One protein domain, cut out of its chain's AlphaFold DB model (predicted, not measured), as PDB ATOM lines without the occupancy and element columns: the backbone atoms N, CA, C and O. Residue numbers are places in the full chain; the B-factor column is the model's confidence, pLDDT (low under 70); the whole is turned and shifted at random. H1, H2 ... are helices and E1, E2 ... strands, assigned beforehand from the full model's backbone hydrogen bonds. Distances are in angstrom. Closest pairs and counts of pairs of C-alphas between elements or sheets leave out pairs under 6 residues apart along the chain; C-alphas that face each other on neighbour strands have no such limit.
ATOM      1  N   LEU A   4      -2.477  33.150  41.574       43.12
ATOM      2  CA  LEU A   4      -1.398  33.179  40.581       43.12
ATOM      3  C   LEU A   4      -0.018  33.548  41.147       43.12
ATOM      4  O   LEU A   4       0.991  33.027  40.676       43.12
ATOM      5  N   LEU A   5       0.028  34.392  42.180       44.97
ATOM      6  CA  LEU A   5       1.276  34.776  42.854       44.97
ATOM      7  C   LEU A   5       1.858  33.569  43.605       44.97
ATOM      8  O   LEU A   5       3.068  33.366  43.638       44.97
ATOM      9  N   VAL A   6       0.978  32.685  44.083       42.34
ATOM     10  CA  VAL A   6       1.330  31.380  44.654       42.34
ATOM     11  C   VAL A   6       1.840  30.402  43.583       42.34
ATOM     12  O   VAL A   6       2.744  29.619  43.865       42.34
ATOM     13  N   THR A   7       1.324  30.426  42.346       40.59
ATOM     14  CA  THR A   7       1.887  29.604  41.253       40.59
ATOM     15  C   THR A   7       3.219  30.133  40.737       40.59
ATOM     16  O   THR A   7       4.125  29.332  40.554       40.59
ATOM     17  N   ASP A   8       3.402  31.448  40.582       45.50
ATOM     18  CA  ASP A   8       4.702  32.013  40.189       45.50
ATOM     19  C   ASP A   8       5.750  31.816  41.297       45.50
ATOM     20  O   ASP A   8       6.904  31.514  40.991       45.50
ATOM     21  N   PHE A   9       5.354  31.874  42.575       47.41
ATOM     22  CA  PHE A   9       6.176  31.427  43.706       47.41
ATOM     23  C   PHE A   9       6.601  29.965  43.556       47.41
ATOM     24  O   PHE A   9       7.788  29.660  43.628       47.41
ATOM     25  N   LYS A  10       5.652  29.055  43.308       43.84
ATOM     26  CA  LYS A  10       5.929  27.618  43.142       43.84
ATOM     27  C   LYS A  10       6.784  27.320  41.899       43.84
ATOM     28  O   LYS A  10       7.624  26.420  41.944       43.84
ATOM     29  N   ASP A  11       6.624  28.097  40.829       44.34
ATOM     30  CA  ASP A  11       7.278  27.883  39.533       44.34
ATOM     31  C   ASP A  11       8.666  28.529  39.436       44.34
ATOM     32  O   ASP A  11       9.576  27.950  38.833       44.34
ATOM     33  N   SER A  12       8.843  29.724  40.004       49.72
ATOM     34  CA  SER A  12      10.123  30.447  40.024       49.72
ATOM     35  C   SER A  12      10.946  30.171  41.284       49.72
ATOM     36  O   SER A  12      12.146  30.447  41.285       49.72
ATOM     37  N   ARG A  13      10.314  29.629  42.340       54.34
ATOM     38  CA  ARG A  13      10.857  29.469  43.704       54.34
ATOM     39  C   ARG A  13      11.487  30.745  44.266       54.34
ATOM     40  O   ARG A  13      12.312  30.699  45.170       54.34
ATOM     41  N   CYS A  14      11.083  31.899  43.740       58.66
ATOM     42  CA  CYS A  14      11.481  33.203  44.230       58.66
ATOM     43  C   CYS A  14      10.231  33.957  44.678       58.66
ATOM     44  O   CYS A  14       9.405  34.367  43.863       58.66
ATOM     45  N   GLY A  15      10.114  34.152  45.994       64.12
ATOM     46  CA  GLY A  15       9.017  34.904  46.604       64.12
ATOM     47  C   GLY A  15       9.037  36.406  46.320       64.12
ATOM     48  O   GLY A  15       8.052  37.079  46.576       64.12
ATOM     49  N   GLY A  16      10.130  36.945  45.773       70.88
ATOM     50  CA  GLY A  16      10.329  38.396  45.684       70.88
ATOM     51  C   GLY A  16       9.448  39.129  44.667       70.88
ATOM     52  O   GLY A  16       9.603  40.328  44.511       70.88
ATOM     53  N   LEU A  17       8.566  38.434  43.939       80.56
ATOM     54  CA  LEU A  17       7.534  39.062  43.096       80.56
ATOM     55  C   LEU A  17       6.106  38.692  43.543       80.56
ATOM     56  O   LEU A  17       5.139  39.113  42.913       80.56
ATOM     57  N   VAL A  18       5.961  37.895  44.610       73.12
ATOM     58  CA  VAL A  18       4.676  37.339  45.079       73.12
ATOM     59  C   VAL A  18       3.772  38.412  45.658       73.12
ATOM     60  O   VAL A  18       2.561  38.298  45.554       73.12
ATOM     61  N   ASP A  19       4.344  39.493  46.171       78.56
ATOM     62  CA  ASP A  19       3.572  40.645  46.642       78.56
ATOM     63  C   ASP A  19       3.186  41.590  45.492       78.56
ATOM     64  O   ASP A  19       2.660  42.679  45.710       78.56
ATOM     65  N   GLY A  20       3.467  41.198  44.242       84.81
ATOM     66  CA  GLY A  20       3.229  42.026  43.066       84.81
ATOM     67  C   GLY A  20       4.152  43.241  42.996       84.81
ATOM     68  O   GLY A  20       3.822  44.194  42.296       84.81
ATOM     69  N   ILE A  21       5.292  43.220  43.692       88.25
ATOM     70  CA  ILE A  21       6.257  44.323  43.746       88.25
ATOM     71  C   ILE A  21       7.509  43.981  42.931       88.25
ATOM     72  O   ILE A  21       8.002  42.857  42.983       88.25
ATOM     73  N   ALA A  22       8.056  44.960  42.212       91.38
ATOM     74  CA  ALA A  22       9.396  44.888  41.630       91.38
ATOM     75  C   ALA A  22      10.152  46.212  41.819       91.38
ATOM     76  O   ALA A  22       9.553  47.265  42.034       91.38
ATOM     77  N   ILE A  23      11.480  46.167  41.716       90.31
ATOM     78  CA  ILE A  23      12.351  47.347  41.711       90.31
ATOM     79  C   ILE A  23      12.434  47.885  40.284       90.31
ATOM     80  O   ILE A  23      12.876  47.167  39.388       90.31
ATOM     81  N   SER A  24      12.065  49.143  40.061       90.44
ATOM     82  CA  SER A  24      12.297  49.832  38.788       90.44
ATOM     83  C   SER A  24      13.643  50.546  38.800       90.44
ATOM     84  O   SER A  24      13.897  51.394  39.652       90.44
ATOM     85  N   LYS A  25      14.507  50.252  37.824       82.88
ATOM     86  CA  LYS A  25      15.777  50.978  37.676       82.88
ATOM     87  C   LYS A  25      15.582  52.379  37.093       82.88
ATOM     88  O   LYS A  25      16.327  53.281  37.456       82.88
ATOM     89  N   SER A  26      14.605  52.565  36.204       85.25
ATOM     90  CA  SER A  26      14.314  53.871  35.594       85.25
ATOM     91  C   SER A  26      13.720  54.863  36.592       85.25
ATOM     92  O   SER A  26      13.894  56.064  36.425       85.25
ATOM     93  N   LEU A  27      13.107  54.367  37.668       84.38
ATOM     94  CA  LEU A  27      12.652  55.165  38.804       84.38
ATOM     95  C   LEU A  27      13.614  55.066  40.000       84.38
ATOM     96  O   LEU A  27      13.180  54.920  41.139       84.38
ATOM     97  N   ASN A  28      14.927  55.107  39.747       84.50
ATOM     98  CA  ASN A  28      15.980  55.157  40.774       84.50
ATOM     99  C   ASN A  28      15.911  54.046  41.841       84.50
ATOM    100  O   ASN A  28      16.279  54.253  42.994       84.50
ATOM    101  N   GLY A  29      15.451  52.852  41.471       82.06
ATOM    102  CA  GLY A  29      15.333  51.722  42.392       82.06
ATOM    103  C   GLY A  29      14.039  51.703  43.211       82.06
ATOM    104  O   GLY A  29      13.954  50.947  44.179       82.06
ATOM    105  N   ALA A  30      13.028  52.499  42.849       87.81
ATOM    106  CA  ALA A  30      11.741  52.500  43.535       87.81
ATOM    107  C   ALA A  30      11.040  51.132  43.451       87.81
ATOM    108  O   ALA A  30      11.044  50.468  42.409       87.81
ATOM    109  N   ARG A  31      10.395  50.738  44.554       91.25
ATOM    110  CA  ARG A  31       9.475  49.596  44.602       91.25
ATOM    111  C   ARG A  31       8.144  50.000  43.974       91.25
ATOM    112  O   ARG A  31       7.498  50.925  44.456       91.25
ATOM    113  N   LEU A  32       7.736  49.300  42.922       91.25
ATOM    114  CA  LEU A  32       6.463  49.519  42.241       91.25
ATOM    115  C   LEU A  32       5.572  48.294  42.369       91.25
ATOM    116  O   LEU A  32       6.038  47.176  42.169       91.25
ATOM    117  N   TYR A  33       4.291  48.527  42.647       92.19
ATOM    118  CA  TYR A  33       3.253  47.506  42.568       92.19
ATOM    119  C   TYR A  33       2.781  47.339  41.122       92.19
ATOM    120  O   TYR A  33       2.617  48.321  40.395       92.19
ATOM    121  N   ALA A  34       2.519  46.097  40.724       90.69
ATOM    122  CA  ALA A  34       2.165  45.734  39.356       90.69
ATOM    123  C   ALA A  34       0.916  46.469  38.843       90.69
ATOM    124  O   ALA A  34       0.871  46.835  37.672       90.69
ATOM    125  N   ASP A  35      -0.057  46.737  39.718       88.69
ATOM    126  CA  ASP A  35      -1.315  47.408  39.363       88.69
ATOM    127  C   ASP A  35      -1.134  48.881  38.962       88.69
ATOM    128  O   ASP A  35      -1.939  49.414  38.200       88.69
ATOM    129  N   TYR A  36      -0.067  49.532  39.434       89.88
ATOM    130  CA  TYR A  36       0.224  50.942  39.139       89.88
ATOM    131  C   TYR A  36       1.370  51.127  38.142       89.88
ATOM    132  O   TYR A  36       1.581  52.230  37.637       89.88
ATOM    133  N   ALA A  37       2.115  50.063  37.855       90.50
ATOM    134  CA  ALA A  37       3.250  50.112  36.956       90.50
ATOM    135  C   ALA A  37       2.817  50.116  35.486       90.50
ATOM    136  O   ALA A  37       1.882  49.433  35.069       90.50
ATOM    137  N   LYS A  38       3.570  50.832  34.657       90.50
ATOM    138  CA  LYS A  38       3.483  50.786  33.196       90.50
ATOM    139  C   LYS A  38       4.688  50.044  32.645       90.50
ATOM    140  O   LYS A  38       5.767  50.054  33.224       90.50
ATOM    141  N   LYS A  39       4.560  49.440  31.459       88.31
ATOM    142  CA  LYS A  39       5.707  48.782  30.797       88.31
ATOM    143  C   LYS A  39       6.884  49.739  30.555       88.31
ATOM    144  O   LYS A  39       8.024  49.284  30.538       88.31
ATOM    145  N   SER A  40       6.603  51.033  30.383       88.94
ATOM    146  CA  SER A  40       7.594  52.109  30.255       88.94
ATOM    147  C   SER A  40       8.435  52.325  31.511       88.94
ATOM    148  O   SER A  40       9.541  52.839  31.402       88.94
ATOM    149  N   ASP A  41       7.948  51.907  32.681       88.94
ATOM    150  CA  ASP A  41       8.624  52.120  33.964       88.94
ATOM    151  C   ASP A  41       9.682  51.036  34.229       88.94
ATOM    152  O   ASP A  41      10.267  50.969  35.308       88.94
ATOM    153  N   GLY A  42       9.930  50.156  33.255       86.12
ATOM    154  CA  GLY A  42      11.043  49.214  33.279       86.12
ATOM    155  C   GLY A  42      12.395  49.887  32.978       86.12
ATOM    156  O   GLY A  42      12.441  51.068  32.631       86.12
ATOM    157  N   PRO A  43      13.516  49.150  33.074       90.69
ATOM    158  CA  PRO A  43      13.592  47.728  33.401       90.69
ATOM    159  C   PRO A  43      13.292  47.457  34.881       90.69
ATOM    160  O   PRO A  43      13.695  48.220  35.762       90.69
ATOM    161  N   PHE A  44      12.576  46.359  35.129       92.44
ATOM    162  CA  PHE A  44      12.206  45.908  36.469       92.44
ATOM    163  C   PHE A  44      13.122  44.785  36.934       92.44
ATOM    164  O   PHE A  44      13.615  44.003  36.121       92.44
ATOM    165  N   TYR A  45      13.289  44.653  38.243       85.19
ATOM    166  CA  TYR A  45      14.092  43.610  38.866       85.19
ATOM    167  C   TYR A  45      13.378  43.063  40.094       85.19
ATOM    168  O   TYR A  45      12.737  43.803  40.839       85.19
ATOM    169  N   CYS A  46      13.507  41.761  40.326       82.75
ATOM    170  CA  CYS A  46      13.086  41.170  41.587       82.75
ATOM    171  C   CYS A  46      13.998  41.675  42.712       82.75
ATOM    172  O   CYS A  46      15.222  41.619  42.602       82.75
ATOM    173  N   ASP A  47      13.420  42.158  43.806       78.44
ATOM    174  CA  ASP A  47      14.187  42.673  44.941       78.44
ATOM    175  C   ASP A  47      14.966  41.587  45.694       78.44
ATOM    176  O   ASP A  47      16.009  41.887  46.277       78.44
ATOM    177  N   ARG A  48      14.508  40.336  45.621       71.25
ATOM    178  CA  ARG A  48      15.103  39.187  46.301       71.25
ATOM    179  C   ARG A  48      16.225  38.544  45.495       71.25
ATOM    180  O   ARG A  48      17.349  38.464  45.971       71.25
ATOM    181  N   CYS A  49      15.944  38.103  44.267       67.56
ATOM    182  CA  CYS A  49      16.930  37.383  43.448       67.56
ATOM    183  C   CYS A  49      17.680  38.276  42.448       67.56
ATOM    184  O   CYS A  49      18.535  37.782  41.718       67.56
ATOM    185  N   LYS A  50      17.342  39.572  42.378       72.81
ATOM    186  CA  LYS A  50      17.945  40.582  41.485       72.81
ATOM    187  C   LYS A  50      17.837  40.286  39.986       72.81
ATOM    188  O   LYS A  50      18.352  41.055  39.179       72.81
ATOM    189  N   SER A  51      17.140  39.225  39.579       70.69
ATOM    190  CA  SER A  51      16.910  38.946  38.164       70.69
ATOM    191  C   SER A  51      15.940  39.956  37.562       70.69
ATOM    192  O   SER A  51      15.024  40.421  38.246       70.69
ATOM    193  N   GLU A  52      16.081  40.217  36.266       83.62
ATOM    194  CA  GLU A  52      15.146  41.061  35.530       83.62
ATOM    195  C   GLU A  52      13.715  40.497  35.615       83.62
ATOM    196  O   GLU A  52      13.488  39.286  35.549       83.62
ATOM    197  N   ALA A  53      12.740  41.383  35.767       86.50
ATOM    198  CA  ALA A  53      11.320  41.084  35.818       86.50
ATOM    199  C   ALA A  53      10.595  41.781  34.660       86.50
ATOM    200  O   ALA A  53      11.044  42.793  34.120       86.50
ATOM    201  N   ILE A  54       9.451  41.232  34.264       89.62
ATOM    202  CA  ILE A  54       8.571  41.805  33.247       89.62
ATOM    203  C   ILE A  54       7.180  42.026  33.819       89.62
ATOM    204  O   ILE A  54       6.646  41.169  34.521       89.62
ATOM    205  N   LEU A  55       6.579  43.157  33.460       92.00
ATOM    206  CA  LEU A  55       5.187  43.453  33.769       92.00
ATOM    207  C   LEU A  55       4.259  42.728  32.779       92.00
ATOM    208  O   LEU A  55       4.300  42.972  31.564       92.00
ATOM    209  N   ARG A  56       3.417  41.832  33.292       86.94
ATOM    210  CA  ARG A  56       2.388  41.106  32.543       86.94
ATOM    211  C   ARG A  56       1.039  41.774  32.760       86.94
ATOM    212  O   ARG A  56       0.434  41.621  33.810       86.94
ATOM    213  N   VAL A  57       0.573  42.474  31.729       85.94
ATOM    214  CA  VAL A  57      -0.792  43.007  31.654       85.94
ATOM    215  C   VAL A  57      -1.640  41.987  30.899       85.94
ATOM    216  O   VAL A  57      -1.318  41.649  29.755       85.94
ATOM    217  N   CYS A  58      -2.677  41.464  31.545       75.50
ATOM    218  CA  CYS A  58      -3.571  40.446  30.998       75.50
ATOM    219  C   CYS A  58      -5.014  40.967  31.005       75.50
ATOM    220  O   CYS A  58      -5.393  41.707  31.900       75.50
ATOM    221  N   SER A  59      -5.820  40.568  30.020       74.06
ATOM    222  CA  SER A  59      -7.248  40.923  29.953       74.06
ATOM    223  C   SER A  59      -8.101  40.144  30.956       74.06
ATOM    224  O   SER A  59      -9.090  40.658  31.459       74.06
ATOM    225  N   GLU A  60      -7.713  38.902  31.248       69.19
ATOM    226  CA  GLU A  60      -8.486  37.965  32.079       69.19
ATOM    227  C   GLU A  60      -7.916  37.793  33.495       69.19
ATOM    228  O   GLU A  60      -8.483  37.083  34.321       69.19
ATOM    229  N   LYS A  61      -6.744  38.372  33.773       72.94
ATOM    230  CA  LYS A  61      -5.988  38.146  35.012       72.94
ATOM    231  C   LYS A  61      -5.449  39.466  35.539       72.94
ATOM    232  O   LYS A  61      -5.129  40.346  34.745       72.94
ATOM    233  N   ALA A  62      -5.279  39.547  36.858       81.56
ATOM    234  CA  ALA A  62      -4.622  40.683  37.491       81.56
ATOM    235  C   ALA A  62      -3.225  40.909  36.897       81.56
ATOM    236  O   ALA A  62      -2.493  39.954  36.590       81.56
ATOM    237  N   THR A  63      -2.873  42.180  36.734       85.56
ATOM    238  CA  THR A  63      -1.538  42.582  36.303       85.56
ATOM    239  C   THR A  63      -0.527  42.110  37.344       85.56
ATOM    240  O   THR A  63      -0.737  42.250  38.543       85.56
ATOM    241  N   HIS A  64       0.565  41.488  36.906       86.44
ATOM    242  CA  HIS A  64       1.570  40.933  37.816       86.44
ATOM    243  C   HIS A  64       2.971  41.040  37.223       86.44
ATOM    244  O   HIS A  64       3.149  41.133  36.003       86.44
ATOM    245  N   TYR A  65       3.982  41.006  38.087       88.06
ATOM    246  CA  TYR A  65       5.360  40.818  37.658       88.06
ATOM    247  C   TYR A  65       5.680  39.334  37.530       88.06
ATOM    248  O   TYR A  65       5.271  38.529  38.357       88.06
ATOM    249  N   ALA A  66       6.466  38.995  36.515       83.12
ATOM    250  CA  ALA A  66       7.037  37.667  36.354       83.12
ATOM    251  C   ALA A  66       8.538  37.784  36.094       83.12
ATOM    252  O   ALA A  66       8.995  38.726  35.446       83.12
ATOM    253  N   HIS A  67       9.311  36.799  36.546       78.75
ATOM    254  CA  HIS A  67      10.739  36.729  36.244       78.75
ATOM    255  C   HIS A  67      10.946  36.661  34.722       78.75
ATOM    256  O   HIS A  67      10.335  35.836  34.028       78.75
ATOM    257  N   LYS A  68      11.816  37.520  34.182       77.50
ATOM    258  CA  LYS A  68      12.195  37.499  32.769       77.50
ATOM    259  C   LYS A  68      13.134  36.322  32.540       77.50
ATOM    260  O   LYS A  68      14.346  36.416  32.682       77.50
TER     261      LYS A  68
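Overview. This is residues 4 to 68 of the 326 residues of an uncharacterized protein of Bacteroidetes bacterium (UniProt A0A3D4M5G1). Two small hairpins, E3 with E4 and E1 with E2, sit close together, tied by short pairings through residues 44 to 45; helix H1 lies at one side, near E4. The 65 printed residues hold H1, E1, E2, E3, E4 in chain order, two antiparallel two-stranded sheets, class mixed, under half in named elements. The whole is compact, radius of gyration of the C-alphas 10.6 A, spans 29 by 27 by 16 A.

Along the chain. E3, residues 52 to 56, spans 13.1 A; E4, residues 64 to 67, ends at C-alpha (10.739, 36.729, 36.244). E1 is residues 21 to 24, E2 30 to 33. H1, residues 4 to 12, spans 11.9 A from C-alpha (-1.398, 33.179, 40.581).

Arrangement. In hairpin E3 and E4, N 54 and O 66 are 2.8 A apart; in hairpin E1 and E2, N 22 and O 32 are 3.0 A apart, both within hydrogen-bond range. The closest C-alphas of E1 and E4, Ala 22 and Tyr 65, are 7.0 A apart; of H1 and E4, Asp 8 and Ala 66, 7.2 A. H1 and E3 are apart. In H1 every O i to N i+4 pair is within hydrogen-bond range.

Size, cuts and confidence. The printed part has no cut. The link E2 to E3 is long. Residues 4 to 15, 49 and 60 are under pLDDT 70.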